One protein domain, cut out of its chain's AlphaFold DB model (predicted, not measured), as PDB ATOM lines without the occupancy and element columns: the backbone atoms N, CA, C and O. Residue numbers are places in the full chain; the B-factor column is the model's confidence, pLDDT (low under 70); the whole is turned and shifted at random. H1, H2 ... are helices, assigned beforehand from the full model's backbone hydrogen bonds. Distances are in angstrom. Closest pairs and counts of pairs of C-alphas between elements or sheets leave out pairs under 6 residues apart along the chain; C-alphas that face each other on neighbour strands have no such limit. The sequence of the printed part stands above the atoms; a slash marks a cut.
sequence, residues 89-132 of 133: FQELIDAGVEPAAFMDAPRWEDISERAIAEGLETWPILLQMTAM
ATOM      1  N   PHE A  89      -3.010  37.873 -41.745       92.38
ATOM      2  CA  PHE A  89      -4.110  36.910 -41.750       92.38
ATOM      3  C   PHE A  89      -4.909  36.957 -43.049       92.38
ATOM      4  O   PHE A  89      -5.264  35.906 -43.568       92.38
ATOM      5  N   GLN A  90      -5.153  38.142 -43.610       92.88
ATOM      6  CA  GLN A  90      -5.847  38.287 -44.887       92.88
ATOM      7  C   GLN A  90      -5.096  37.590 -46.024       92.88
ATOM      8  O   GLN A  90      -5.731  36.924 -46.836       92.88
ATOM      9  N   GLU A  91      -3.767  37.717 -46.076       93.00
ATOM     10  CA  GLU A  91      -2.920  37.026 -47.057       93.00
ATOM     11  C   GLU A  91      -3.056  35.504 -46.929       93.00
ATOM     12  O   GLU A  91      -3.210  34.805 -47.930       93.00
ATOM     13  N   LEU A  92      -3.059  34.986 -45.697       93.00
ATOM     14  CA  LEU A  92      -3.222  33.556 -45.444       93.00
ATOM     15  C   LEU A  92      -4.635  33.052 -45.769       93.00
ATOM     16  O   LEU A  92      -4.772  31.983 -46.363       93.00
ATOM     17  N   ILE A  93      -5.669  33.822 -45.429       91.50
ATOM     18  CA  ILE A  93      -7.068  33.511 -45.753       91.50
ATOM     19  C   ILE A  93      -7.270  33.510 -47.275       91.50
ATOM     20  O   ILE A  93      -7.853  32.570 -47.807       91.50
ATOM     21  N   ASP A  94      -6.738  34.505 -47.992       92.88
ATOM     22  CA  ASP A  94      -6.805  34.583 -49.462       92.88
ATOM     23  C   ASP A  94      -6.049  33.423 -50.133       92.88
ATOM     24  O   ASP A  94      -6.511  32.852 -51.123       92.88
ATOM     25  N   ALA A  95      -4.936  32.989 -49.535       92.50
ATOM     26  CA  ALA A  95      -4.210  31.791 -49.947       92.50
ATOM     27  C   ALA A  95      -4.927  30.470 -49.588       92.50
ATOM     28  O   ALA A  95      -4.453  29.398 -49.978       92.50
ATOM     29  N   GLY A  96      -6.053  30.522 -48.866       89.44
ATOM     30  CA  GLY A  96      -6.812  29.352 -48.420       89.44
ATOM     31  C   GLY A  96      -6.108  28.537 -47.332       89.44
ATOM     32  O   GLY A  96      -6.354  27.337 -47.206       89.44
ATOM     33  N   VAL A  97      -5.197  29.156 -46.580       90.44
ATOM     34  CA  VAL A  97      -4.529  28.527 -45.438       90.44
ATOM     35  C   VAL A  97      -5.526  28.439 -44.279       90.44
ATOM     36  O   VAL A  97      -6.293  29.364 -44.026       90.44
ATOM     37  N   GLU A  98      -5.531  27.318 -43.559       88.44
ATOM     38  CA  GLU A  98      -6.416  27.144 -42.404       88.44
ATOM     39  C   GLU A  98      -5.864  27.855 -41.153       88.44
ATOM     40  O   GLU A  98      -4.646  27.869 -40.957       88.44
ATOM     41  N   PRO A  99      -6.722  28.347 -40.235       84.12
ATOM     42  CA  PRO A  99      -6.297  29.079 -39.034       84.12
ATOM     43  C   PRO A  99      -5.292  28.324 -38.157       84.12
ATOM     44  O   PRO A  99      -4.440  28.928 -37.512       84.12
ATOM     45  N   ALA A 100      -5.372  26.990 -38.140       84.12
ATOM     46  CA  ALA A 100      -4.434  26.144 -37.409       84.12
ATOM     47  C   ALA A 100      -3.002  26.232 -37.964       84.12
ATOM     48  O   ALA A 100      -2.054  26.170 -37.190       84.12
ATOM     49  N   ALA A 101      -2.853  26.425 -39.277       89.44
ATOM     50  CA  ALA A 101      -1.565  26.542 -39.957       89.44
ATOM     51  C   ALA A 101      -0.999  27.975 -39.937       89.44
ATOM     52  O   ALA A 101       0.119  28.201 -40.393       89.44
ATOM     53  N   PHE A 102      -1.738  28.957 -39.403       88.50
ATOM     54  CA  PHE A 102      -1.251  30.340 -39.299       88.50
ATOM     55  C   PHE A 102      -0.062  30.434 -38.343       88.50
ATOM     56  O   PHE A 102       0.884  31.171 -38.604       88.50
ATOM     57  N   MET A 103      -0.096  29.631 -37.278       87.31
ATOM     58  CA  MET A 103       0.939  29.570 -36.246       87.31
ATOM     59  C   MET A 103       2.252  28.958 -36.761       87.31
ATOM     60  O   MET A 103       3.308  29.217 -36.193       87.31
ATOM     61  N   ASP A 104       2.199  28.173 -37.843       90.31
ATOM     62  CA  ASP A 104       3.367  27.556 -38.487       90.31
ATOM     63  C   ASP A 104       4.076  28.500 -39.478       90.31
ATOM     64  O   ASP A 104       5.129  28.166 -40.032       90.31
ATOM     65  N   ALA A 105       3.511  29.683 -39.747       89.12
ATOM     66  CA  ALA A 105       4.091  30.605 -40.709       89.12
ATOM     67  C   ALA A 105       5.407  31.212 -40.177       89.12
ATOM     68  O   ALA A 105       5.445  31.712 -39.055       89.12
ATOM     69  N   PRO A 106       6.471  31.318 -40.998       90.81
ATOM     70  CA  PRO A 106       7.761  31.865 -40.556       90.81
ATOM     71  C   PRO A 106       7.696  33.302 -40.027       90.81
ATOM     72  O   PRO A 106       8.559  33.724 -39.267       90.81
ATOM     73  N   ARG A 107       6.698  34.074 -40.475       91.50
ATOM     74  CA  ARG A 107       6.483  35.472 -40.077       91.50
ATOM     75  C   ARG A 107       5.553  35.614 -38.868       91.50
ATOM     76  O   ARG A 107       5.451  36.711 -38.340       91.50
ATOM     77  N   TRP A 108       4.881  34.539 -38.450       92.12
ATOM     78  CA  TRP A 108       3.897  34.582 -37.371       92.12
ATOM     79  C   TRP A 108       4.522  34.958 -36.030       92.12
ATOM     80  O   TRP A 108       4.026  35.875 -35.381       92.12
ATOM     81  N   GLU A 109       5.611  34.289 -35.629       92.25
ATOM     82  CA  GLU A 109       6.221  34.536 -34.316       92.25
ATOM     83  C   GLU A 109       6.628  36.004 -34.149       92.25
ATOM     84  O   GLU A 109       6.173  36.633 -33.199       92.25
ATOM     85  N   ASP A 110       7.347  36.586 -35.117       94.31
ATOM     86  CA  ASP A 110       7.801  37.987 -35.068       94.31
ATOM     87  C   ASP A 110       6.635  38.979 -34.919       94.31
ATOM     88  O   ASP A 110       6.652  39.849 -34.044       94.31
ATOM     89  N   ILE A 111       5.582  38.814 -35.725       93.94
ATOM     90  CA  ILE A 111       4.403  39.689 -35.675       93.94
ATOM     91  C   ILE A 111       3.666  39.496 -34.343       93.94
ATOM     92  O   ILE A 111       3.256  40.472 -33.711       93.94
ATOM     93  N   SER A 112       3.522  38.252 -33.879       91.94
ATOM     94  CA  SER A 112       2.842  37.943 -32.619       91.94
ATOM     95  C   SER A 112       3.597  38.482 -31.398       91.94
ATOM     96  O   SER A 112       2.975  39.028 -30.489       91.94
ATOM     97  N   GLU A 113       4.930  38.413 -31.385       93.62
ATOM     98  CA  GLU A 113       5.763  38.962 -30.314       93.62
ATOM     99  C   GLU A 113       5.647  40.484 -30.255       93.62
ATOM    100  O   GLU A 113       5.509  41.058 -29.170       93.62
ATOM    101  N   ARG A 114       5.646  41.147 -31.416       95.06
ATOM    102  CA  ARG A 114       5.448  42.599 -31.506       95.06
ATOM    103  C   ARG A 114       4.035  42.999 -31.080       95.06
ATOM    104  O   ARG A 114       3.892  43.977 -30.350       95.06
ATOM    105  N   ALA A 115       3.020  42.214 -31.437       94.38
ATOM    106  CA  ALA A 115       1.653  42.404 -30.955       94.38
ATOM    107  C   ALA A 115       1.584  42.310 -29.424       94.38
ATOM    108  O   ALA A 115       1.072  43.217 -28.773       94.38
ATOM    109  N   ILE A 116       2.186  41.279 -28.827       93.50
ATOM    110  CA  ILE A 116       2.230  41.111 -27.367       93.50
ATOM    111  C   ILE A 116       2.994  42.263 -26.696       93.50
ATOM    112  O   ILE A 116       2.573  42.737 -25.639       93.50
ATOM    113  N   ALA A 117       4.089  42.739 -27.296       94.56
ATOM    114  CA  ALA A 117       4.857  43.873 -26.780       94.56
ATOM    115  C   ALA A 117       4.037  45.177 -26.741       94.56
ATOM    116  O   ALA A 117       4.211  45.983 -25.826       94.56
ATOM    117  N   GLU A 118       3.121  45.345 -27.692       93.12
ATOM    118  CA  GLU A 118       2.163  46.455 -27.770       93.12
ATOM    119  C   GLU A 118       0.891  46.202 -26.931       93.12
ATOM    120  O   GLU A 118       0.030  47.073 -26.823       93.12
ATOM    121  N   GLY A 119       0.771  45.026 -26.301       91.81
ATOM    122  CA  GLY A 119      -0.404  44.623 -25.522       91.81
ATOM    123  C   GLY A 119      -1.616  44.232 -26.375       91.81
ATOM    124  O   GLY A 119      -2.739  44.250 -25.875       91.81
ATOM    125  N   LEU A 120      -1.396  43.894 -27.645       93.94
ATOM    126  CA  LEU A 120      -2.421  43.547 -28.620       93.94
ATOM    127  C   LEU A 120      -2.665  42.032 -28.664       93.94
ATOM    128  O   LEU A 120      -1.759  41.227 -28.886       93.94
ATOM    129  N   GLU A 121      -3.924  41.640 -28.480       92.88
ATOM    130  CA  GLU A 121      -4.350  40.244 -28.522       92.88
ATOM    131  C   GLU A 121      -4.639  39.807 -29.963       92.88
ATOM    132  O   GLU A 121      -5.596  40.254 -30.592       92.88
ATOM    133  N   THR A 122      -3.838  38.882 -30.489       92.25
ATOM    134  CA  THR A 122      -3.930  38.448 -31.892       92.25
ATOM    135  C   THR A 122      -5.159  37.579 -32.192       92.25
ATOM    136  O   THR A 122      -5.733  37.648 -33.279       92.25
ATOM    137  N   TRP A 123      -5.601  36.780 -31.217       90.56
ATOM    138  CA  TRP A 123      -6.743  35.867 -31.334       90.56
ATOM    139  C   TRP A 123      -8.088  36.544 -31.642       90.56
ATOM    140  O   TRP A 123      -8.741  36.116 -32.594       90.56
ATOM    141  N   PRO A 124      -8.551  37.571 -30.898       91.75
ATOM    142  CA  PRO A 124      -9.811  38.240 -31.219       91.75
ATOM    143  C   PRO A 124      -9.793  38.889 -32.604       91.75
ATOM    144  O   PRO A 124     -10.833  38.936 -33.256       91.75
ATOM    145  N   ILE A 125      -8.641  39.356 -33.085       91.56
ATOM    146  CA  ILE A 125      -8.503  39.910 -34.440       91.56
ATOM    147  C   ILE A 125      -8.674  38.809 -35.484       91.56
ATOM    148  O   ILE A 125      -9.471  38.964 -36.407       91.56
ATOM    149  N   LEU A 126      -7.998  37.673 -35.298       90.62
ATOM    150  CA  LEU A 126      -8.158  36.506 -36.160       90.62
ATOM    151  C   LEU A 126      -9.623  36.055 -36.237       90.62
ATOM    152  O   LEU A 126     -10.146  35.868 -37.331       90.62
ATOM    153  N   LEU A 127     -10.295  35.918 -35.087       91.00
ATOM    154  CA  LEU A 127     -11.703  35.510 -35.028       91.00
ATOM    155  C   LEU A 127     -12.627  36.501 -35.738       91.00
ATOM    156  O   LEU A 127     -13.571  36.078 -36.393       91.00
ATOM    157  N   GLN A 128     -12.369  37.805 -35.624       90.19
ATOM    158  CA  GLN A 128     -13.128  38.813 -36.365       90.19
ATOM    159  C   GLN A 128     -12.954  38.643 -37.876       90.19
ATOM    160  O   GLN A 128     -13.935  38.706 -38.607       90.19
ATOM    161  N   MET A 129     -11.731  38.380 -38.341       89.56
ATOM    162  CA  MET A 129     -11.452  38.228 -39.769       89.56
ATOM    163  C   MET A 129     -12.034  36.947 -40.363       89.56
ATOM    164  O   MET A 129     -12.552  36.977 -41.474       89.56
ATOM    165  N   THR A 130     -11.982  35.832 -39.637       85.81
ATOM    166  CA  THR A 130     -12.518  34.551 -40.123       85.81
ATOM    167  C   THR A 130     -14.029  34.429 -39.940       85.81
ATOM    168  O   THR A 130     -14.661  33.640 -40.633       85.81
ATOM    169  N   ALA A 131     -14.636  35.202 -39.034       83.38
ATOM    170  CA  ALA A 131     -16.089  35.236 -38.857       83.38
ATOM    171  C   ALA A 131     -16.828  36.043 -39.940       83.38
ATOM    172  O   ALA A 131     -18.050  35.940 -40.028       83.38
ATOM    173  N   MET A 132     -16.119  36.851 -40.735       70.50
ATOM    174  CA  MET A 132     -16.675  37.678 -41.814       70.50
ATOM    175  C   MET A 132     -16.666  36.973 -43.187       70.50
ATOM    176  O   MET A 132     -16.609  37.650 -44.213       70.50
TER     177      MET A 132
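Overview. This is residues 89 to 132 of the 133 residues of an uncharacterized protein of Candidatus Poseidoniales archaeon (UniProt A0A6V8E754). The four helices make one open turn in space: H3 and H4 form a V joined by a tight link, and H4 comes back alongside H1, while the short H2 lies between H1 and the first residues of H3. The contacts are few, and residues 114 to 119, at the tip of the V, stick out. The printed part has 44 residues with four named helices, H1, H2, H3 and H4 in that order, and no named strand; the class is all helix. It is compact, with a radius of gyration of the C-alphas of 10.4 A, and spans 28 by 23 by 15 A.

Arrangement. H4, residues 122 to 131, touches H1, residues 89 to 94, at a shallow tilt of 28 degrees, the same way. Their closest C-alphas, those of Phe 89 and Leu 126, are 6.9 A apart. H3, residues 108 to 117, is close to H4 but not clearly touching, at a steep tilt of 60 degrees, opposite ways; their closest C-alphas, those of Ser 112 and Thr 122, are 6.8 A apart. H2, residues 99 to 102, is close to H1 but not clearly touching, with the C-alphas of Leu 92 and Phe 102 closest at 7.2 A. H1 and H3 are apart, and H2 and H4 are only just apart, closest at 8.2 A. In H1, H3 and H4 every O i to N i+4 pair is within hydrogen-bond range; H2 is too short for such a pair.

Along the chain. H4 measures 14.4 A from first to last C-alpha and ends at C-alpha 131 (-16.089, 35.236, -38.857). H3 measures 14.1 A and ends at C-alpha 117 (4.857, 43.873, -26.780). H1, 8.5 A long, begins at C-alpha 89 (-4.110, 36.910, -41.750). H2 measures 5.2 A.

Size, cuts and confidence. The two C-alphas farthest apart, those of Gly 96 and Ala 117, are 28.6 A apart. The printed part has no cut, and its three links between helices are tight. The mean pLDDT of the printed part is 90.6, and no printed residue is under 70.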